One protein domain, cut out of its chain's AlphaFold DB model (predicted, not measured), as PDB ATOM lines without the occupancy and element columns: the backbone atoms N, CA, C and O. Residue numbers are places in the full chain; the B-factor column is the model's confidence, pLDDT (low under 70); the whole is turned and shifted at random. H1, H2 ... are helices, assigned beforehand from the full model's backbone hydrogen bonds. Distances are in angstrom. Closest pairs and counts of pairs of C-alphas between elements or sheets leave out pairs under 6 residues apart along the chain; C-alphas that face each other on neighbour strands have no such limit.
ATOM      1  N   GLY A   7      15.073-107.392 118.157       85.94
ATOM      2  CA  GLY A   7      15.189-106.564 116.958       85.94
ATOM      3  C   GLY A   7      14.544-107.209 115.732       85.94
ATOM      4  O   GLY A   7      13.871-106.509 114.988       85.94
ATOM      5  N   ASP A   8      14.659-108.531 115.569       89.62
ATOM      6  CA  ASP A   8      13.992-109.244 114.470       89.62
ATOM      7  C   ASP A   8      12.470-109.172 114.623       89.62
ATOM      8  O   ASP A   8      11.762-108.979 113.641       89.62
ATOM      9  N   ALA A   9      11.961-109.294 115.855       90.69
ATOM     10  CA  ALA A   9      10.529-109.188 116.139       90.69
ATOM     11  C   ALA A   9       9.985-107.783 115.838       90.69
ATOM     12  O   ALA A   9       8.909-107.651 115.261       90.69
ATOM     13  N   ILE A  10      10.745-106.739 116.188       90.75
ATOM     14  CA  ILE A  10      10.387-105.351 115.877       90.75
ATOM     15  C   ILE A  10      10.394-105.124 114.362       90.75
ATOM     16  O   ILE A  10       9.409-104.629 113.825       90.75
ATOM     17  N   VAL A  11      11.480-105.495 113.674       91.12
ATOM     18  CA  VAL A  11      11.617-105.297 112.220       91.12
ATOM     19  C   VAL A  11      10.532-106.061 111.466       91.12
ATOM     20  O   VAL A  11       9.812-105.449 110.688       91.12
ATOM     21  N   GLY A  12      10.317-107.341 111.785       91.12
ATOM     22  CA  GLY A  12       9.259-108.141 111.162       91.12
ATOM     23  C   GLY A  12       7.852-107.585 111.401       91.12
ATOM     24  O   GLY A  12       6.999-107.685 110.525       91.12
ATOM     25  N   GLY A  13       7.613-106.949 112.554       91.75
ATOM     26  CA  GLY A  13       6.359-106.248 112.826       91.75
ATOM     27  C   GLY A  13       6.144-105.030 111.925       91.75
ATOM     28  O   GLY A  13       5.029-104.820 111.463       91.75
ATOM     29  N   TYR A  14       7.195-104.252 111.649       92.06
ATOM     30  CA  TYR A  14       7.121-103.103 110.740       92.06
ATOM     31  C   TYR A  14       7.041-103.527 109.269       92.06
ATOM     32  O   TYR A  14       6.236-102.966 108.529       92.06
ATOM     33  N   ASP A  15       7.804-104.536 108.854       91.81
ATOM     34  CA  ASP A  15       7.766-105.046 107.479       91.81
ATOM     35  C   ASP A  15       6.393-105.637 107.122       91.81
ATOM     36  O   ASP A  15       5.950-105.524 105.987       91.81
ATOM     37  N   ALA A  16       5.661-106.187 108.096       93.69
ATOM     38  CA  ALA A  16       4.291-106.662 107.894       93.69
ATOM     39  C   ALA A  16       3.256-105.538 107.664       93.69
ATOM     40  O   ALA A  16       2.101-105.834 107.361       93.69
ATOM     41  N   THR A  17       3.631-104.264 107.839       94.81
ATOM     42  CA  THR A  17       2.735-103.106 107.637       94.81
ATOM     43  C   THR A  17       2.857-102.455 106.261       94.81
ATOM     44  O   THR A  17       2.162-101.476 105.993       94.81
ATOM     45  N   VAL A  18       3.743-102.965 105.406       95.69
ATOM     46  CA  VAL A  18       4.057-102.405 104.089       95.69
ATOM     47  C   VAL A  18       3.942-103.486 103.019       95.69
ATOM     48  O   VAL A  18       4.277-104.643 103.263       95.69
ATOM     49  N   ASP A  19       3.471-103.111 101.830       94.94
ATOM     50  CA  ASP A  19       3.144-104.092 100.781       94.94
ATOM     51  C   ASP A  19       4.322-104.414  99.850       94.94
ATOM     52  O   ASP A  19       4.323-105.437  99.161       94.94
ATOM     53  N   ASP A  20       5.323-103.535  99.789       95.12
ATOM     54  CA  ASP A  20       6.433-103.637  98.846       95.12
ATOM     55  C   ASP A  20       7.763-103.099  99.413       95.12
ATOM     56  O   ASP A  20       7.830-102.437 100.457       95.12
ATOM     57  N   GLU A  21       8.856-103.383  98.697       93.06
ATOM     58  CA  GLU A  21      10.209-102.962  99.082       93.06
ATOM     59  C   GLU A  21      10.390-101.436  99.077       93.06
ATOM     60  O   GLU A  21      11.197-100.898  99.843       93.06
ATOM     61  N   TYR A  22       9.652-100.714  98.227       95.75
ATOM     62  CA  TYR A  22       9.728 -99.257  98.160       95.75
ATOM     63  C   TYR A  22       9.123 -98.622  99.418       95.75
ATOM     64  O   TYR A  22       9.737 -97.728 100.011       95.75
ATOM     65  N   GLN A  23       7.975 -99.121  99.871       94.56
ATOM     66  CA  GLN A  23       7.307 -98.710 101.100       94.56
ATOM     67  C   GLN A  23       8.151 -99.038 102.337       94.56
ATOM     68  O   GLN A  23       8.352 -98.152 103.168       94.56
ATOM     69  N   SER A  24       8.726-100.247 102.433       94.56
ATOM     70  CA  SER A  24       9.655-100.609 103.523       94.56
ATOM     71  C   SER A  24      10.868 -99.668 103.563       94.56
ATOM     72  O   SER A  24      11.217 -99.103 104.606       94.56
ATOM     73  N   ASN A  25      11.471 -99.378 102.407       95.00
ATOM     74  CA  ASN A  25      12.588 -98.437 102.314       95.00
ATOM     75  C   ASN A  25      12.192 -97.023 102.779       95.00
ATOM     76  O   ASN A  25      12.928 -96.381 103.536       95.00
ATOM     77  N   LEU A  26      11.020 -96.536 102.360       95.75
ATOM     78  CA  LEU A  26      10.513 -95.228 102.768       95.75
ATOM     79  C   LEU A  26      10.213 -95.174 104.275       95.75
ATOM     80  O   LEU A  26      10.563 -94.187 104.929       95.75
ATOM     81  N   LEU A  27       9.662 -96.249 104.843       95.62
ATOM     82  CA  LEU A  27       9.437 -96.406 106.280       95.62
ATOM     83  C   LEU A  27      10.757 -96.337 107.062       95.62
ATOM     84  O   LEU A  27      10.874 -95.572 108.020       95.62
ATOM     85  N   HIS A  28      11.793 -97.054 106.622       93.19
ATOM     86  CA  HIS A  28      13.113 -97.000 107.253       93.19
ATOM     87  C   HIS A  28      13.774 -95.618 107.151       93.19
ATOM     88  O   HIS A  28      14.415 -95.169 108.108       93.19
ATOM     89  N   LYS A  29      13.595 -94.899 106.037       94.94
ATOM     90  CA  LYS A  29      14.055 -93.505 105.897       94.94
ATOM     91  C   LYS A  29      13.324 -92.570 106.858       94.94
ATOM     92  O   LYS A  29      13.974 -91.774 107.533       94.94
ATOM     93  N   SER A  30      12.004 -92.706 106.975       96.00
ATOM     94  CA  SER A  30      11.200 -91.953 107.944       96.00
ATOM     95  C   SER A  30      11.657 -92.215 109.385       96.00
ATOM     96  O   SER A  30      11.910 -91.278 110.146       96.00
ATOM     97  N   ASN A  31      11.889 -93.483 109.739       91.88
ATOM     98  CA  ASN A  31      12.422 -93.868 111.047       91.88
ATOM     99  C   ASN A  31      13.832 -93.309 111.285       91.88
ATOM    100  O   ASN A  31      14.138 -92.888 112.396       91.88
ATOM    101  N   THR A  32      14.675 -93.240 110.250       90.94
ATOM    102  CA  THR A  32      16.011 -92.625 110.339       90.94
ATOM    103  C   THR A  32      15.907 -91.143 110.694       90.94
ATOM    104  O   THR A  32      16.582 -90.685 111.614       90.94
ATOM    105  N   ILE A  33      15.030 -90.399 110.014       92.94
ATOM    106  CA  ILE A  33      14.791 -88.973 110.289       92.94
ATOM    107  C   ILE A  33      14.217 -88.788 111.698       92.94
ATOM    108  O   ILE A  33      14.683 -87.934 112.451       92.94
ATOM    109  N   THR A  34      13.241 -89.611 112.080       92.31
ATOM    110  CA  THR A  34      12.607 -89.563 113.404       92.31
ATOM    111  C   THR A  34      13.619 -89.842 114.510       92.31
ATOM    112  O   THR A  34      13.707 -89.089 115.470       92.31
ATOM    113  N   TYR A  35      14.439 -90.881 114.366       89.25
ATOM    114  CA  TYR A  35      15.473 -91.217 115.342       89.25
ATOM    115  C   TYR A  35      16.530 -90.109 115.454       89.25
ATOM    116  O   TYR A  35      16.920 -89.722 116.557       89.25
ATOM    117  N   HIS A  36      16.962 -89.563 114.314       89.25
ATOM    118  CA  HIS A  36      17.931 -88.470 114.256       89.25
ATOM    119  C   HIS A  36      17.405 -87.191 114.918       89.25
ATOM    120  O   HIS A  36      18.115 -86.552 115.686       89.25
ATOM    121  N   THR A  37      16.143 -86.838 114.681       90.56
ATOM    122  CA  THR A  37      15.503 -85.663 115.296       90.56
ATOM    123  C   THR A  37      15.178 -85.878 116.777       90.56
ATOM    124  O   THR A  37      15.395 -84.976 117.588       90.56
ATOM    125  N   ALA A  38      14.745 -87.084 117.162       91.25
ATOM    126  CA  ALA A  38      14.457 -87.449 118.548       91.25
ATOM    127  C   ALA A  38      15.679 -87.294 119.458       91.25
ATOM    128  O   ALA A  38      15.520 -86.920 120.617       91.25
ATOM    129  N   PHE A  39      16.895 -87.511 118.945       89.62
ATOM    130  CA  PHE A  39      18.131 -87.250 119.685       89.62
ATOM    131  C   PHE A  39      18.187 -85.816 120.238       89.62
ATOM    132  O   PHE A  39      18.373 -85.629 121.440       89.62
ATOM    133  N   TYR A  40      17.948 -84.804 119.400       91.00
ATOM    134  CA  TYR A  40      17.907 -83.407 119.849       91.00
ATOM    135  C   TYR A  40      16.731 -83.149 120.795       91.00
ATOM    136  O   TYR A  40      16.870 -82.385 121.748       91.00
ATOM    137  N   GLY A  41      15.599 -83.823 120.571       93.44
ATOM    138  CA  GLY A  41      14.444 -83.786 121.467       93.44
ATOM    139  C   GLY A  41      14.767 -84.286 122.878       93.44
ATOM    140  O   GLY A  41      14.391 -83.638 123.849       93.44
ATOM    141  N   TYR A  42      15.522 -85.381 123.008       91.19
ATOM    142  CA  TYR A  42      15.987 -85.891 124.301       91.19
ATOM    143  C   TYR A  42      16.920 -84.899 125.003       91.19
ATOM    144  O   TYR A  42      16.738 -84.611 126.183       91.19
ATOM    145  N   VAL A  43      17.886 -84.323 124.284       91.19
ATOM    146  CA  VAL A  43      18.792 -83.319 124.867       91.19
ATOM    147  C   VAL A  43      18.012 -82.073 125.310       91.19
ATOM    148  O   VAL A  43      18.226 -81.572 126.413       91.19
ATOM    149  N   ALA A  44      17.060 -81.605 124.498       95.00
ATOM    150  CA  ALA A  44      16.192 -80.483 124.845       95.00
ATOM    151  C   ALA A  44      15.296 -80.792 126.054       95.00
ATOM    152  O   ALA A  44      15.155 -79.953 126.939       95.00
ATOM    153  N   LEU A  45      14.733 -82.000 126.133       95.00
ATOM    154  CA  LEU A  45      13.935 -82.438 127.277       95.00
ATOM    155  C   LEU A  45      14.771 -82.464 128.562       95.00
ATOM    156  O   LEU A  45      14.315 -81.971 129.589       95.00
ATOM    157  N   GLY A  46      16.000 -82.984 128.498       91.19
ATOM    158  CA  GLY A  46      16.947 -82.933 129.612       91.19
ATOM    159  C   GLY A  46      17.217 -81.497 130.060       91.19
ATOM    160  O   GLY A  46      17.123 -81.193 131.249       91.19
ATOM    161  N   ALA A  47      17.449 -80.594 129.103       93.25
ATOM    162  CA  ALA A  47      17.644 -79.177 129.381       93.25
ATOM    163  C   ALA A  47      16.429 -78.552 130.079       93.25
ATOM    164  O   ALA A  47      16.589 -77.911 131.111       93.25
ATOM    165  N   VAL A  48      15.213 -78.779 129.576       94.81
ATOM    166  CA  VAL A  48      13.977 -78.260 130.185       94.81
ATOM    167  C   VAL A  48      13.784 -78.804 131.600       94.81
ATOM    168  O   VAL A  48      13.548 -78.029 132.526       94.81
ATOM    169  N   LEU A  49      13.931 -80.118 131.796       92.00
ATOM    170  CA  LEU A  49      13.797 -80.742 133.115       92.00
ATOM    171  C   LEU A  49      14.783 -80.154 134.124       92.00
ATOM    172  O   LEU A  49      14.429 -79.975 135.285       92.00
ATOM    173  N   ALA A  50      15.994 -79.813 133.683       90.00
ATOM    174  CA  ALA A  50      17.001 -79.225 134.549       90.00
ATOM    175  C   ALA A  50      16.640 -77.840 135.083       90.00
ATOM    176  O   ALA A  50      17.189 -77.471 136.110       90.00
ATOM    177  N   TRP A  51      15.734 -77.104 134.438       91.56
ATOM    178  CA  TRP A  51      15.244 -75.808 134.924       91.56
ATOM    179  C   TRP A  51      13.919 -75.907 135.678       91.56
ATOM    180  O   TRP A  51      13.663 -75.104 136.567       91.56
ATOM    181  N   VAL A  52      13.065 -76.865 135.310       91.31
ATOM    182  CA  VAL A  52      11.712 -76.999 135.876       91.31
ATOM    183  C   VAL A  52      11.713 -77.736 137.216       91.31
ATOM    184  O   VAL A  52      10.820 -77.524 138.036       91.31
ATOM    185  N   LEU A  53      12.676 -78.630 137.441       86.75
ATOM    186  CA  LEU A  53      12.713 -79.425 138.662       86.75
ATOM    187  C   LEU A  53      13.203 -78.605 139.864       86.75
ATOM    188  O   LEU A  53      14.149 -77.836 139.724       86.75
ATOM    189  N   PRO A  54      12.592 -78.797 141.048       81.12
ATOM    190  CA  PRO A  54      12.982 -78.087 142.257       81.12
ATOM    191  C   PRO A  54      14.339 -78.562 142.791       81.12
ATOM    192  O   PRO A  54      14.794 -79.670 142.478       81.12
ATOM    193  N   ASP A  55      14.935 -77.729 143.644       76.69
ATOM    194  CA  ASP A  55      16.226 -77.966 144.292       76.69
ATOM    195  C   ASP A  55      16.329 -79.371 144.907       76.69
ATOM    196  O   ASP A  55      15.376 -79.909 145.477       76.69
ATOM    197  N   GLY A  56      17.504 -79.991 144.761       70.44
ATOM    198  CA  GLY A  56      17.782 -81.347 145.254       70.44
ATOM    199  C   GLY A  56      17.427 -82.480 144.278       70.44
ATOM    200  O   GLY A  56      17.830 -83.623 144.497       70.44
ATOM    201  N   ASN A  57      16.759 -82.181 143.158       80.00
ATOM    202  CA  ASN A  57      16.410 -83.159 142.116       80.00
ATOM    203  C   ASN A  57      17.259 -83.043 140.836       80.00
ATOM    204  O   ASN A  57      16.865 -83.516 139.768       80.00
ATOM    205  N   SER A  58      18.450 -82.451 140.934       73.25
ATOM    206  CA  SER A  58      19.343 -82.141 139.805       73.25
ATOM    207  C   SER A  58      19.841 -83.359 139.006       73.25
ATOM    208  O   SER A  58      20.327 -83.206 137.886       73.25
ATOM    209  N   TRP A  59      19.681 -84.577 139.533       76.94
ATOM    210  CA  TRP A  59      20.034 -85.829 138.855       76.94
ATOM    211  C   TRP A  59      18.931 -86.367 137.928       76.94
ATOM    212  O   TRP A  59      19.237 -87.070 136.966       76.94
ATOM    213  N   ILE A  60      17.657 -86.035 138.173       83.81
ATOM    214  CA  ILE A  60      16.509 -86.540 137.396       83.81
ATOM    215  C   ILE A  60      16.596 -86.173 135.904       83.81
ATOM    216  O   ILE A  60      16.310 -87.046 135.082       83.81
ATOM    217  N   PRO A  61      17.034 -84.963 135.496       84.56
ATOM    218  CA  PRO A  61      17.230 -84.647 134.081       84.56
ATOM    219  C   PRO A  61      18.131 -85.656 133.355       84.56
ATOM    220  O   PRO A  61      17.901 -85.952 132.185       84.56
ATOM    221  N   LEU A  62      19.122 -86.239 134.045       83.19
ATOM    222  CA  LEU A  62      20.051 -87.219 133.469       83.19
ATOM    223  C   LEU A  62      19.368 -88.537 133.091       83.19
ATOM    224  O   LEU A  62      19.888 -89.266 132.246       83.19
ATOM    225  N   LEU A  63      18.191 -88.841 133.651       86.06
ATOM    226  CA  LEU A  63      17.429 -90.040 133.295       86.06
ATOM    227  C   LEU A  63      17.024 -90.062 131.824       86.06
ATOM    228  O   LEU A  63      16.845 -91.143 131.271       86.06
ATOM    229  N   VAL A  64      16.956 -88.903 131.162       87.94
ATOM    230  CA  VAL A  64      16.687 -88.815 129.722       87.94
ATOM    231  C   VAL A  64      17.774 -89.511 128.887       87.94
ATOM    232  O   VAL A  64      17.502 -90.015 127.797       87.94
ATOM    233  N   LEU A  65      18.994 -89.643 129.422       82.19
ATOM    234  CA  LEU A  65      20.070 -90.386 128.767       82.19
ATOM    235  C   LEU A  65      19.793 -91.895 128.710       82.19
ATOM    236  O   LEU A  65      20.268 -92.555 127.789       82.19
ATOM    237  N   ALA A  66      19.027 -92.456 129.652       84.06
ATOM    238  CA  ALA A  66      18.780 -93.895 129.717       84.06
ATOM    239  C   ALA A  66      18.021 -94.441 128.489       84.06
ATOM    240  O   ALA A  66      18.557 -95.342 127.836       84.06
ATOM    241  N   PRO A  67      16.839 -93.917 128.098       87.50
ATOM    242  CA  PRO A  67      16.171 -94.361 126.874       87.50
ATOM    243  C   PRO A  67      16.967 -93.989 125.614       87.50
ATOM    244  O   PRO A  67      17.014 -94.782 124.674       87.50
ATOM    245  N   MET A  68      17.656 -92.841 125.613       84.75
ATOM    246  CA  MET A  68      18.484 -92.392 124.488       84.75
ATOM    247  C   MET A  68      19.635 -93.370 124.195       84.75
ATOM    248  O   MET A  68      19.796 -93.842 123.069       84.75
ATOM    249  N   VAL A  69      20.425 -93.718 125.214       82.88
ATOM    250  CA  VAL A  69      21.551 -94.655 125.088       82.88
ATOM    251  C   VAL A  69      21.044 -96.088 124.936       82.88
ATOM    252  O   VAL A  69      21.585 -96.840 124.127       82.88
ATOM    253  N   GLY A  70      19.993 -96.469 125.663       81.88
ATOM    254  CA  GLY A  70      19.394 -97.800 125.593       81.88
ATOM    255  C   GLY A  70      18.933 -98.152 124.179       81.88
ATOM    256  O   GLY A  70      19.345 -99.182 123.641       81.88
ATOM    257  N   GLY A  71      18.163 -97.265 123.540       84.44
ATOM    258  CA  GLY A  71      17.722 -97.439 122.153       84.44
ATOM    259  C   GLY A  71      18.897 -97.553 121.176       84.44
ATOM    260  O   GLY A  71      18.943 -98.482 120.365       84.44
ATOM    261  N   ALA A  72      19.901 -96.681 121.321       84.31
ATOM    262  CA  ALA A  72      21.110 -96.710 120.500       84.31
ATOM    263  C   ALA A  72      21.881 -98.032 120.640       84.31
ATOM    264  O   ALA A  72      22.309 -98.615 119.641       84.31
ATOM    265  N   VAL A  73      22.056 -98.532 121.866       84.25
ATOM    266  CA  VAL A  73      22.771 -99.784 122.145       84.25
ATOM    267  C   VAL A  73      22.023-100.979 121.565       84.25
ATOM    268  O   VAL A  73      22.646-101.804 120.893       84.25
ATOM    269  N   ILE A  74      20.707-101.062 121.780       85.06
ATOM    270  CA  ILE A  74      19.868-102.148 121.258       85.06
ATOM    271  C   ILE A  74      19.943-102.180 119.727       85.06
ATOM    272  O   ILE A  74      20.323-103.208 119.159       85.06
ATOM    273  N   GLY A  75      19.678-101.046 119.067       85.44
ATOM    274  CA  GLY A  75      19.703-100.944 117.606       85.44
ATOM    275  C   GLY A  75      21.083-101.248 117.023       85.44
ATOM    276  O   GLY A  75      21.214-102.037 116.089       85.44
ATOM    277  N   THR A  76      22.147-100.711 117.628       84.06
ATOM    278  CA  THR A  76      23.519-100.964 117.164       84.06
ATOM    279  C   THR A  76      23.918-102.430 117.352       84.06
ATOM    280  O   THR A  76      24.622-102.988 116.513       84.06
ATOM    281  N   ASN A  77      23.509-103.078 118.445       85.75
ATOM    282  CA  ASN A  77      23.829-104.486 118.683       85.75
ATOM    283  C   ASN A  77      23.093-105.418 117.720       85.75
ATOM    284  O   ASN A  77      23.692-106.396 117.277       85.75
ATOM    285  N   TRP A  78      21.846-105.104 117.369       88.50
ATOM    286  CA  TRP A  78      21.139-105.812 116.305       88.50
ATOM    287  C   TRP A  78      21.838-105.600 114.954       88.50
ATOM    288  O   TRP A  78      22.205-106.567 114.292       88.50
ATOM    289  N   LEU A  79      22.157-104.348 114.604       86.81
ATOM    290  CA  LEU A  79      22.813-103.996 113.341       86.81
ATOM    291  C   LEU A  79      24.137-104.741 113.140       86.81
ATOM    292  O   LEU A  79      24.347-105.348 112.098       86.81
ATOM    293  N   LYS A  80      24.998-104.766 114.168       83.50
ATOM    294  CA  LYS A  80      26.297-105.467 114.153       83.50
ATOM    295  C   LYS A  80      26.198-106.948 113.816       83.50
ATOM    296  O   LYS A  80      27.175-107.511 113.327       83.50
ATOM    297  N   ARG A  81      25.090-107.602 114.176       83.19
ATOM    298  CA  ARG A  81      24.896-109.038 113.939       83.19
ATOM    299  C   ARG A  81      24.591-109.313 112.472       83.19
ATOM    300  O   ARG A  81      25.087-110.314 111.962       83.19
ATOM    301  N   ASN A  82      23.864-108.401 111.828       83.50
ATOM    302  CA  ASN A  82      23.343-108.557 110.473       83.50
ATOM    303  C   ASN A  82      24.243-107.941 109.395       83.50
ATOM    304  O   ASN A  82      24.417-108.538 108.341       83.50
ATOM    305  N   VAL A  83      24.850-106.777 109.650       83.50
ATOM    306  CA  VAL A  83      25.667-106.055 108.662       83.50
ATOM    307  C   VAL A  83      26.865-105.347 109.308       83.50
ATOM    308  O   VAL A  83      26.846-105.046 110.509       83.50
ATOM    309  N   PRO A  84      27.924-105.030 108.537       84.25
ATOM    310  CA  PRO A  84      28.999-104.186 109.034       84.25
ATOM    311  C   PRO A  84      28.452-102.815 109.427       84.25
ATOM    312  O   PRO A  84      27.654-102.218 108.699       84.25
ATOM    313  N   ARG A  85      28.911-102.271 110.561       80.69
ATOM    314  CA  ARG A  85      28.438-100.960 111.016       80.69
ATOM    315  C   ARG A  85      28.669 -99.872 109.954       80.69
ATOM    316  O   ARG A  85      29.764 -99.796 109.379       80.69
ATOM    317  N   PRO A  86      27.680 -98.994 109.718       81.31
ATOM    318  CA  PRO A  86      27.828 -97.881 108.799       81.31
ATOM    319  C   PRO A  86      28.863 -96.883 109.321       81.31
ATOM    320  O   PRO A  86      29.225 -96.856 110.505       81.31
ATOM    321  N   ARG A  87      29.373 -96.062 108.401       82.50
ATOM    322  CA  ARG A  87      30.267 -94.954 108.747       82.50
ATOM    323  C   ARG A  87      29.504 -93.949 109.608       82.50
ATOM    324  O   ARG A  87      28.313 -93.743 109.405       82.50
ATOM    325  N   ALA A  88      30.204 -93.334 110.554       78.56
ATOM    326  CA  ALA A  88      29.623 -92.276 111.361       78.56
ATOM    327  C   ALA A  88      29.259 -91.082 110.473       78.56
ATOM    328  O   ALA A  88      30.113 -90.588 109.731       78.56
ATOM    329  N   LEU A  89      28.011 -90.631 110.569       81.56
ATOM    330  CA  LEU A  89      27.609 -89.334 110.049       81.56
ATOM    331  C   LEU A  89      28.036 -88.279 111.071       81.56
ATOM    332  O   LEU A  89      27.713 -88.391 112.253       81.56
ATOM    333  N   LEU A  90      28.813 -87.294 110.628       82.88
ATOM    334  CA  LEU A  90      29.166 -86.161 111.474       82.88
ATOM    335  C   LEU A  90      27.996 -85.171 111.486       82.88
ATOM    336  O   LEU A  90      27.452 -84.910 110.410       82.88
ATOM    337  N   PRO A  91      27.631 -84.604 112.650       85.12
ATOM    338  CA  PRO A  91      26.655 -83.526 112.698       85.12
ATOM    339  C   PRO A  91      27.121 -82.344 111.845       85.12
ATOM    340  O   PRO A  91      28.312 -82.014 111.801       85.12
ATOM    341  N   SER A  92      26.177 -81.699 111.176       90.06
ATOM    342  CA  SER A  92      26.391 -80.440 110.470       90.06
ATOM    343  C   SER A  92      26.744 -79.303 111.447       90.06
ATOM    344  O   SER A  92      26.490 -79.408 112.650       90.06
ATOM    345  N   PRO A  93      27.308 -78.178 110.972       90.75
ATOM    346  CA  PRO A  93      27.647 -77.047 111.841       90.75
ATOM    347  C   PRO A  93      26.454 -76.488 112.632       90.75
ATOM    348  O   PRO A  93      26.606 -76.112 113.792       90.75
ATOM    349  N   ILE A  94      25.262 -76.463 112.026       92.62
ATOM    350  CA  ILE A  94      24.031 -75.997 112.683       92.62
ATOM    351  C   ILE A  94      23.625 -76.962 113.796       92.62
ATOM    352  O   ILE A  94      23.298 -76.536 114.898       92.62
ATOM    353  N   GLU A  95      23.695 -78.266 113.538       90.19
ATOM    354  CA  GLU A  95      23.411 -79.287 114.544       90.19
ATOM    355  C   GLU A  95      24.396 -79.231 115.709       90.19
ATOM    356  O   GLU A  95      23.989 -79.332 116.863       90.19
ATOM    357  N   TRP A  96      25.678 -78.993 115.426       89.06
ATOM    358  CA  TRP A  96      26.674 -78.727 116.461       89.06
ATOM    359  C   TRP A  96      26.322 -77.502 117.299       89.06
ATOM    360  O   TRP A  96      26.396 -77.572 118.523       89.06
ATOM    361  N   ALA A  97      25.915 -76.402 116.663       90.88
ATOM    362  CA  ALA A  97      25.507 -75.196 117.373       90.88
ATOM    363  C   ALA A  97      24.296 -75.461 118.283       90.88
ATOM    364  O   ALA A  97      24.319 -75.077 119.451       90.88
ATOM    365  N   ILE A  98      23.282 -76.178 117.781       92.81
ATOM    366  CA  ILE A  98      22.104 -76.583 118.560       92.81
ATOM    367  C   ILE A  98      22.515 -77.463 119.743       92.81
ATOM    368  O   ILE A  98      22.088 -77.210 120.866       92.81
ATOM    369  N   LEU A  99      23.364 -78.471 119.527       90.19
ATOM    370  CA  LEU A  99      23.799 -79.375 120.595       90.19
ATOM    371  C   LEU A  99      24.598 -78.653 121.666       90.19
ATOM    372  O   LEU A  99      24.314 -78.827 122.846       90.19
ATOM    373  N   VAL A 100      25.571 -77.831 121.277       89.00
ATOM    374  CA  VAL A 100      26.373 -77.059 122.232       89.00
ATOM    375  C   VAL A 100      25.476 -76.113 123.023       89.00
ATOM    376  O   VAL A 100      25.572 -76.082 124.246       89.00
ATOM    377  N   PHE A 101      24.557 -75.408 122.359       92.25
ATOM    378  CA  PHE A 101      23.595 -74.540 123.034       92.25
ATOM    379  C   PHE A 101      22.740 -75.309 124.052       92.25
ATOM    380  O   PHE A 101      22.694 -74.927 125.221       92.25
ATOM    381  N   LEU A 102      22.116 -76.421 123.651       92.62
ATOM    382  CA  LEU A 102      21.275 -77.217 124.548       92.62
ATOM    383  C   LEU A 102      22.072 -77.824 125.707       92.62
ATOM    384  O   LEU A 102      21.585 -77.836 126.833       92.62
ATOM    385  N   MET A 103      23.305 -78.274 125.466       87.81
ATOM    386  CA  MET A 103      24.194 -78.784 126.514       87.81
ATOM    387  C   MET A 103      24.552 -77.703 127.536       87.81
ATOM    388  O   MET A 103      24.537 -77.969 128.735       87.81
ATOM    389  N   ILE A 104      24.833 -76.479 127.083       88.50
ATOM    390  CA  ILE A 104      25.097 -75.329 127.957       88.50
ATOM    391  C   ILE A 104      23.869 -75.025 128.820       88.50
ATOM    392  O   ILE A 104      23.997 -74.917 130.038       88.50
ATOM    393  N   VAL A 105      22.683 -74.937 128.208       91.62
ATOM    394  CA  VAL A 105      21.419 -74.686 128.921       91.62
ATOM    395  C   VAL A 105      21.137 -75.789 129.941       91.62
ATOM    396  O   VAL A 105      20.729 -75.493 131.063       91.62
ATOM    397  N   TRP A 106      21.386 -77.048 129.579       89.12
ATOM    398  CA  TRP A 106      21.177 -78.193 130.458       89.12
ATOM    399  C   TRP A 106      22.123 -78.171 131.664       89.12
ATOM    400  O   TRP A 106      21.664 -78.230 132.806       89.12
ATOM    401  N   ILE A 107      23.431 -78.024 131.437       83.94
ATOM    402  CA  ILE A 107      24.427 -77.985 132.518       83.94
ATOM    403  C   ILE A 107      24.191 -76.778 133.435       83.94
ATOM    404  O   ILE A 107      24.304 -76.905 134.655       83.94
ATOM    405  N   ALA A 108      23.827 -75.622 132.871       85.38
ATOM    406  CA  ALA A 108      23.494 -74.432 133.646       85.38
ATOM    407  C   ALA A 108      22.282 -74.666 134.563       85.38
ATOM    408  O   ALA A 108      22.364 -74.338 135.744       85.38
ATOM    409  N   GLY A 109      21.209 -75.290 134.060       86.31
ATOM    410  CA  GLY A 109      20.033 -75.630 134.870       86.31
ATOM    411  C   GLY A 109      20.362 -76.600 136.008       86.31
ATOM    412  O   GLY A 109      20.001 -76.353 137.156       86.31
ATOM    413  N   ILE A 110      21.143 -77.652 135.723       82.69
ATOM    414  CA  ILE A 110      21.607 -78.602 136.751       82.69
ATOM    415  C   ILE A 110      22.410 -77.874 137.832       82.69
ATOM    416  O   ILE A 110      22.211 -78.127 139.016       82.69
ATOM    417  N   SER A 111      23.312 -76.978 137.426       78.00
ATOM    418  CA  SER A 111      24.172 -76.236 138.352       78.00
ATOM    419  C   SER A 111      23.381 -75.239 139.200       78.00
ATOM    420  O   SER A 111      23.698 -75.046 140.369       78.00
ATOM    421  N   TYR A 112      22.350 -74.618 138.621       80.50
ATOM    422  CA  TYR A 112      21.462 -73.694 139.322       80.50
ATOM    423  C   TYR A 112      20.657 -74.403 140.423       80.50
ATOM    424  O   TYR A 112      20.627 -73.921 141.550       80.50
ATOM    425  N   ASN A 113      20.108 -75.587 140.131       78.12
ATOM    426  CA  ASN A 113      19.268 -76.371 141.052       78.12
ATOM    427  C   ASN A 113      20.059 -77.347 141.962       78.12
ATOM    428  O   ASN A 113      19.480 -78.246 142.584       78.12
ATOM    429  N   ALA A 114      21.392 -77.216 142.031       69.38
ATOM    430  CA  ALA A 114      22.280 -78.032 142.874       69.38
ATOM    431  C   ALA A 114      23.246 -77.185 143.741       69.38
ATOM    432  O   ALA A 114      24.467 -77.338 143.629       69.38
ATOM    433  N   PRO A 115      22.739 -76.298 144.618       57.88
ATOM    434  CA  PRO A 115      23.569 -75.352 145.373       57.88
ATOM    435  C   PRO A 115      24.488 -75.997 146.432       57.88
ATOM    436  O   PRO A 115      25.507 -75.408 146.793       57.88
ATOM    437  N   ASP A 116      24.188 -77.218 146.889       59.62
ATOM    438  CA  ASP A 116      24.875 -77.869 148.023       59.62
ATOM    439  C   ASP A 116      26.156 -78.634 147.626       59.62
ATOM    440  O   ASP A 116      26.849 -79.213 148.468       59.62
ATOM    441  N   GLY A 117      26.498 -78.642 146.334       53.62
ATOM    442  CA  GLY A 117      27.665 -79.315 145.758       53.62
ATOM    443  C   GLY A 117      29.007 -78.638 146.065       53.62
ATOM    444  O   GLY A 117      29.725 -78.265 145.149       53.62
ATOM    445  N   GLY A 118      29.360 -78.490 147.345       41.81
ATOM    446  CA  GLY A 118      30.735 -78.322 147.839       41.81
ATOM    447  C   GLY A 118      31.562 -77.131 147.319       41.81
ATOM    448  O   GLY A 118      32.329 -77.256 146.372       41.81
ATOM    449  N   GLY A 119      31.545 -76.022 148.067       41.16
ATOM    450  CA  GLY A 119      32.749 -75.297 148.528       41.16
ATOM    451  C   GLY A 119      33.701 -74.591 147.545       41.16
ATOM    452  O   GLY A 119      34.568 -73.856 148.011       41.16
ATOM    453  N   ALA A 120      33.573 -74.736 146.228       45.03
ATOM    454  CA  ALA A 120      34.253 -73.871 145.261       45.03
ATOM    455  C   ALA A 120      33.229 -72.864 144.736       45.03
ATOM    456  O   ALA A 120      32.148 -73.283 144.337       45.03
ATOM    457  N   SER A 121      33.546 -71.559 144.775       53.12
ATOM    458  CA  SER A 121      32.650 -70.452 144.381       53.12
ATOM    459  C   SER A 121      31.694 -70.879 143.265       53.12
ATOM    460  O   SER A 121      32.179 -71.367 142.248       53.12
ATOM    461  N   THR A 122      30.382 -70.706 143.430       53.44
ATOM    462  CA  THR A 122      29.328 -71.122 142.480       53.44
ATOM    463  C   THR A 122      29.685 -70.818 141.016       53.44
ATOM    464  O   THR A 122      29.430 -71.614 140.120       53.44
ATOM    465  N   VAL A 123      30.401 -69.712 140.784       50.50
ATOM    466  CA  VAL A 123      31.001 -69.321 139.500       50.50
ATOM    467  C   VAL A 123      32.015 -70.354 138.971       50.50
ATOM    468  O   VAL A 123      31.899 -70.800 137.839       50.50
ATOM    469  N   GLY A 124      32.986 -70.793 139.769       49.84
ATOM    470  CA  GLY A 124      33.989 -71.796 139.390       49.84
ATOM    471  C   GLY A 124      33.417 -73.185 139.078       49.84
ATOM    472  O   GLY A 124      33.933 -73.854 138.186       49.84
ATOM    473  N   TRP A 125      32.332 -73.599 139.739       53.03
ATOM    474  CA  TRP A 125      31.645 -74.862 139.427       53.03
ATOM    475  C   TRP A 125      30.806 -74.759 138.151       53.03
ATOM    476  O   TRP A 125      30.860 -75.658 137.317       53.03
ATOM    477  N   ILE A 126      30.109 -73.636 137.941       53.44
ATOM    478  CA  ILE A 126      29.377 -73.370 136.694       53.44
ATOM    479  C   ILE A 126      30.355 -73.310 135.518       53.44
ATOM    480  O   ILE A 126      30.171 -74.021 134.540       53.44
ATOM    481  N   PHE A 127      31.436 -72.532 135.609       50.94
ATOM    482  CA  PHE A 127      32.426 -72.449 134.531       50.94
ATOM    483  C   PHE A 127      33.192 -73.768 134.346       50.94
ATOM    484  O   PHE A 127      33.374 -74.205 133.213       50.94
ATOM    485  N   GLY A 128      33.595 -74.444 135.425       54.62
ATOM    486  CA  GLY A 128      34.316 -75.718 135.364       54.62
ATOM    487  C   GLY A 128      33.464 -76.883 134.851       54.62
ATOM    488  O   GLY A 128      33.928 -77.659 134.019       54.62
ATOM    489  N   GLY A 129      32.208 -76.982 135.289       60.66
ATOM    490  CA  GLY A 129      31.257 -78.010 134.865       60.66
ATOM    491  C   GLY A 129      30.735 -77.793 133.446       60.66
ATOM    492  O   GLY A 129      30.584 -78.751 132.692       60.66
ATOM    493  N   LEU A 130      30.529 -76.541 133.035       60.03
ATOM    494  CA  LEU A 130      30.049 -76.189 131.696       60.03
ATOM    495  C   LEU A 130      31.168 -76.318 130.657       60.03
ATOM    496  O   LEU A 130      30.975 -76.973 129.634       60.03
ATOM    497  N   VAL A 131      32.373 -75.814 130.948       59.62
ATOM    498  CA  VAL A 131      33.544 -76.026 130.080       59.62
ATOM    499  C   VAL A 131      33.948 -77.502 130.082       59.62
ATOM    500  O   VAL A 131      34.124 -78.083 129.016       59.62
ATOM    501  N   GLY A 132      34.031 -78.145 131.248       59.41
ATOM    502  CA  GLY A 132      34.398 -79.556 131.371       59.41
ATOM    503  C   GLY A 132      33.383 -80.508 130.737       59.41
ATOM    504  O   GLY A 132      33.781 -81.465 130.077       59.41
ATOM    505  N   GLY A 133      32.085 -80.232 130.866       65.69
ATOM    506  CA  GLY A 133      31.013 -81.032 130.273       65.69
ATOM    507  C   GLY A 133      30.954 -80.908 128.752       65.69
ATOM    508  O   GLY A 133      30.850 -81.919 128.057       65.69
ATOM    509  N   VAL A 134      31.100 -79.693 128.213       68.56
ATOM    510  CA  VAL A 134      31.143 -79.472 126.758       68.56
ATOM    511  C   VAL A 134      32.425 -80.057 126.158       68.56
ATOM    512  O   VAL A 134      32.355 -80.818 125.193       68.56
ATOM    513  N   VAL A 135      33.593 -79.779 126.750       62.38
ATOM    514  CA  VAL A 135      34.880 -80.332 126.292       62.38
ATOM    515  C   VAL A 135      34.892 -81.855 126.421       62.38
ATOM    516  O   VAL A 135      35.275 -82.542 125.478       62.38
ATOM    517  N   GLY A 136      34.415 -82.401 127.540       63.59
ATOM    518  CA  GLY A 136      34.289 -83.841 127.762       63.59
ATOM    519  C   GLY A 136      33.349 -84.510 126.760       63.59
ATOM    520  O   GLY A 136      33.677 -85.577 126.243       63.59
ATOM    521  N   GLY A 137      32.234 -83.862 126.410       68.81
ATOM    522  CA  GLY A 137      31.323 -84.321 125.360       68.81
ATOM    523  C   GLY A 137      31.986 -84.368 123.979       68.81
ATOM    524  O   GLY A 137      31.883 -85.374 123.277       68.81
ATOM    525  N   ILE A 138      32.735 -83.323 123.612       69.25
ATOM    526  CA  ILE A 138      33.477 -83.260 122.341       69.25
ATOM    527  C   ILE A 138      34.575 -84.333 122.295       69.25
ATOM    528  O   ILE A 138      34.679 -85.086 121.323       69.25
ATOM    529  N   VAL A 139      35.379 -84.452 123.355       61.84
ATOM    530  CA  VAL A 139      36.434 -85.470 123.455       61.84
ATOM    531  C   VAL A 139      35.821 -86.871 123.406       61.84
ATOM    532  O   VAL A 139      36.249 -87.694 122.598       61.84
ATOM    533  N   GLY A 140      34.764 -87.129 124.176       68.25
ATOM    534  CA  GLY A 140      34.029 -88.393 124.160       68.25
ATOM    535  C   GLY A 140      33.509 -88.752 122.767       68.25
ATOM    536  O   GLY A 140      33.678 -89.888 122.322       68.25
ATOM    537  N   PHE A 141      32.969 -87.777 122.033       72.56
ATOM    538  CA  PHE A 141      32.518 -87.963 120.655       72.56
ATOM    539  C   PHE A 141      33.670 -88.344 119.713       72.56
ATOM    540  O   PHE A 141      33.576 -89.332 118.984       72.56
ATOM    541  N   THR A 142      34.798 -87.629 119.751       67.81
ATOM    542  CA  THR A 142      35.961 -87.939 118.890       67.81
ATOM    543  C   THR A 142      36.572 -89.315 119.183       67.81
ATOM    544  O   THR A 142      36.950 -90.058 118.265       67.81
ATOM    545  N   VAL A 143      36.614 -89.700 120.460       71.81
ATOM    546  CA  VAL A 143      37.043 -91.028 120.899       71.81
ATOM    547  C   VAL A 143      36.062 -92.090 120.395       71.81
ATOM    548  O   VAL A 143      36.490 -93.075 119.786       71.81
ATOM    549  N   ALA A 144      34.753 -91.871 120.542       73.81
ATOM    550  CA  ALA A 144      33.718 -92.779 120.049       73.81
ATOM    551  C   ALA A 144      33.809 -93.003 118.530       73.81
ATOM    552  O   ALA A 144      33.763 -94.150 118.079       73.81
ATOM    553  N   LEU A 145      34.047 -91.947 117.740       75.44
ATOM    554  CA  LEU A 145      34.277 -92.057 116.294       75.44
ATOM    555  C   LEU A 145      35.480 -92.948 115.964       75.44
ATOM    556  O   LEU A 145      35.437 -93.764 115.038       75.44
ATOM    557  N   SER A 146      36.563 -92.813 116.730       72.00
ATOM    558  CA  SER A 146      37.781 -93.605 116.546       72.00
ATOM    559  C   SER A 146      37.543 -95.085 116.860       72.00
ATOM    560  O   SER A 146      37.946 -95.964 116.090       72.00
ATOM    561  N   PHE A 147      36.816 -95.377 117.940       75.50
ATOM    562  CA  PHE A 147      36.389 -96.738 118.271       75.50
ATOM    563  C   PHE A 147      35.418 -97.313 117.238       75.50
ATOM    564  O   PHE A 147      35.516 -98.495 116.908       75.50
ATOM    565  N   GLN A 148      34.523 -96.502 116.675       77.38
ATOM    566  CA  GLN A 148      33.590 -96.941 115.640       77.38
ATOM    567  C   GLN A 148      34.314 -97.321 114.345       77.38
ATOM    568  O   GLN A 148      34.007 -98.362 113.763       77.38
ATOM    569  N   LYS A 149      35.327 -96.546 113.926       76.75
ATOM    570  CA  LYS A 149      36.177 -96.887 112.770       76.75
ATOM    571  C   LYS A 149      36.882 -98.232 112.962       76.75
ATOM    572  O   LYS A 149      36.822 -99.083 112.076       76.75
ATOM    573  N   ARG A 150      37.494 -98.450 114.133       77.12
ATOM    574  CA  ARG A 150      38.150 -99.727 114.477       77.12
ATOM    575  C   ARG A 150      37.152-100.881 114.565       77.12
ATOM    576  O   ARG A 150      37.441-101.977 114.099       77.12
ATOM    577  N   GLY A 151      35.975-100.633 115.138       78.38
ATOM    578  CA  GLY A 151      34.894-101.609 115.230       78.38
ATOM    579  C   GLY A 151      34.406-102.058 113.856       78.38
ATOM    580  O   GLY A 151      34.257-103.249 113.634       78.38
ATOM    581  N   ARG A 152      34.253-101.125 112.911       80.81
ATOM    582  CA  ARG A 152      33.839-101.438 111.539       80.81
ATOM    583  C   ARG A 152      34.829-102.352 110.819       80.81
ATOM    584  O   ARG A 152      34.391-103.276 110.151       80.81
ATOM    585  N   ALA A 153      36.136-102.124 110.967       81.12
ATOM    586  CA  ALA A 153      37.150-102.996 110.368       81.12
ATOM    587  C   ALA A 153      37.043-104.440 110.895       81.12
ATOM    588  O   ALA A 153      37.050-105.381 110.111       81.12
ATOM    589  N   LYS A 154      36.843-104.600 112.211       82.06
ATOM    590  CA  LYS A 154      36.611-105.912 112.836       82.06
ATOM    591  C   LYS A 154      35.296-106.554 112.397       82.06
ATOM    592  O   LYS A 154      35.237-107.765 112.223       82.06
ATOM    593  N   ASP A 155      34.241-105.753 112.245       80.69
ATOM    594  CA  ASP A 155      32.929-106.242 111.816       80.69
ATOM    595  C   ASP A 155      32.983-106.755 110.363       80.69
ATOM    596  O   ASP A 155      32.367-107.778 110.076       80.69
ATOM    597  N   ILE A 156      33.750-106.095 109.483       81.62
ATOM    598  CA  ILE A 156      34.020-106.557 108.108       81.62
ATOM    599  C   ILE A 156      34.792-107.877 108.143       81.62
ATOM    600  O   ILE A 156      34.299-108.866 107.624       81.62
ATOM    601  N   GLU A 157      35.925-107.937 108.851       83.06
ATOM    602  CA  GLU A 157      36.746-109.155 108.939       83.06
ATOM    603  C   GLU A 157      35.956-110.360 109.485       83.06
ATOM    604  O   GLU A 157      36.100-111.484 109.009       83.06
ATOM    605  N   ARG A 158      35.097-110.135 110.487       84.06
ATOM    606  CA  ARG A 158      34.229-111.172 111.061       84.06
ATOM    607  C   ARG A 158      33.218-111.702 110.045       84.06
ATOM    608  O   ARG A 158      32.949-112.900 110.043       84.06
ATOM    609  N   LEU A 159      32.600-110.815 109.267       78.00
ATOM    610  CA  LEU A 159      31.583-111.193 108.286       78.00
ATOM    611  C   LEU A 159      32.219-111.835 107.054       78.00
ATOM    612  O   LEU A 159      31.714-112.858 106.614       78.00
ATOM    613  N   ASP A 160      33.360-111.326 106.589       82.12
ATOM    614  CA  ASP A 160      34.126-111.927 105.494       82.12
ATOM    615  C   ASP A 160      34.521-113.368 105.831       82.12
ATOM    616  O   ASP A 160      34.281-114.260 105.031       82.12
ATOM    617  N   LYS A 161      35.024-113.639 107.047       82.94
ATOM    618  CA  LYS A 161      35.303-115.019 107.493       82.94
ATOM    619  C   LYS A 161      34.053-115.896 107.508       82.94
ATOM    620  O   LYS A 161      34.113-117.048 107.116       82.94
ATOM    621  N   LYS A 162      32.917-115.348 107.945       75.44
ATOM    622  CA  LYS A 162      31.656-116.095 108.010       75.44
ATOM    623  C   LYS A 162      31.124-116.474 106.621       75.44
ATOM    624  O   LYS A 162      30.525-117.528 106.505       75.44
ATOM    625  N   PHE A 163      31.319-115.625 105.611       68.44
ATOM    626  CA  PHE A 163      30.853-115.866 104.237       68.44
ATOM    627  C   PHE A 163      31.919-116.473 103.312       68.44
ATOM    628  O   PHE A 163      31.604-116.795 102.175       68.44
ATOM    629  N   ALA A 164      33.174-116.583 103.756       68.38
ATOM    630  CA  ALA A 164      34.246-117.255 103.019       68.38
ATOM    631  C   ALA A 164      34.337-118.761 103.325       68.38
ATOM    632  O   ALA A 164      34.937-119.491 102.540       68.38
ATOM    633  N   ASP A 165      33.776-119.199 104.457       59.31
ATOM    634  CA  ASP A 165      33.726-120.605 104.888       59.31
ATOM    635  C   ASP A 165      32.421-121.330 104.461       59.31
ATOM    636  O   ASP A 165      32.300-122.533 104.704       59.31
ATOM    637  N   ASP A 166      31.473-120.616 103.833       50.28
ATOM    638  CA  ASP A 166      30.235-121.138 103.214       50.28
ATOM    639  C   ASP A 166      30.403-121.269 101.685       50.28
ATOM    640  O   ASP A 166      29.891-122.259 101.110       50.28
TER     641      ASP A 166
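Overview. This is residues 7 to 166 of the 166 residues of an uncharacterized protein of Corynebacterium xerosis (UniProt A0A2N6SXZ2). Long helices make a loose, elongated stack: H2 and H3 fold as a hairpin, H4 packs on the later part of H2, and H5, the longest, packs on H4 near its own beginning. The printed part has 160 residues with five named helices, H1 to H5 in that order along the chain, and no named strand; its class is all helix, with 127 of the 160 residues in the helices, and it is loose, with a radius of gyration of the C-alphas of 20.0 A and spans of 65 by 35 by 28 A.

Arrangement. Start at H1, residues 7 to 15, which only just touches H3, residues 60 to 82, with 3 pairs of C-alphas within 8 A, the closest Gly 7 and Trp 78, 6.0 A. H2, residues 21 to 52, forms a helical hairpin with H3, closest C-alphas Gly 46 and Pro 61, 4.8 A. H4, residues 93 to 112, touches H2, closest C-alphas Ala 47 and Trp 106, 3.8 A. H5, residues 122 to 164, touches H4 with residues 125 to 134 alone, closest C-alphas Ile 107 and Leu 130, 6.0 A, at a steep tilt of 49 degrees. Every O i to N i+4 pair is within hydrogen-bond range in H1, H4 and H5, 26 of 28 in H2, 13 of 19 in H3.

Along the chain. Find C-alpha 7 at (15.189, -106.564, 116.958), where H1 begins; H2 runs 45.1 A, H3 35.4 A, H4 28.4 A, and H5 60.9 A to C-alpha 164 at (34.246, -117.255, 103.019).

Size, cuts and confidence. The printed part has no cut and no long link; pLDDT is under 70 at residues 114 to 140, 142 and 163 to 166.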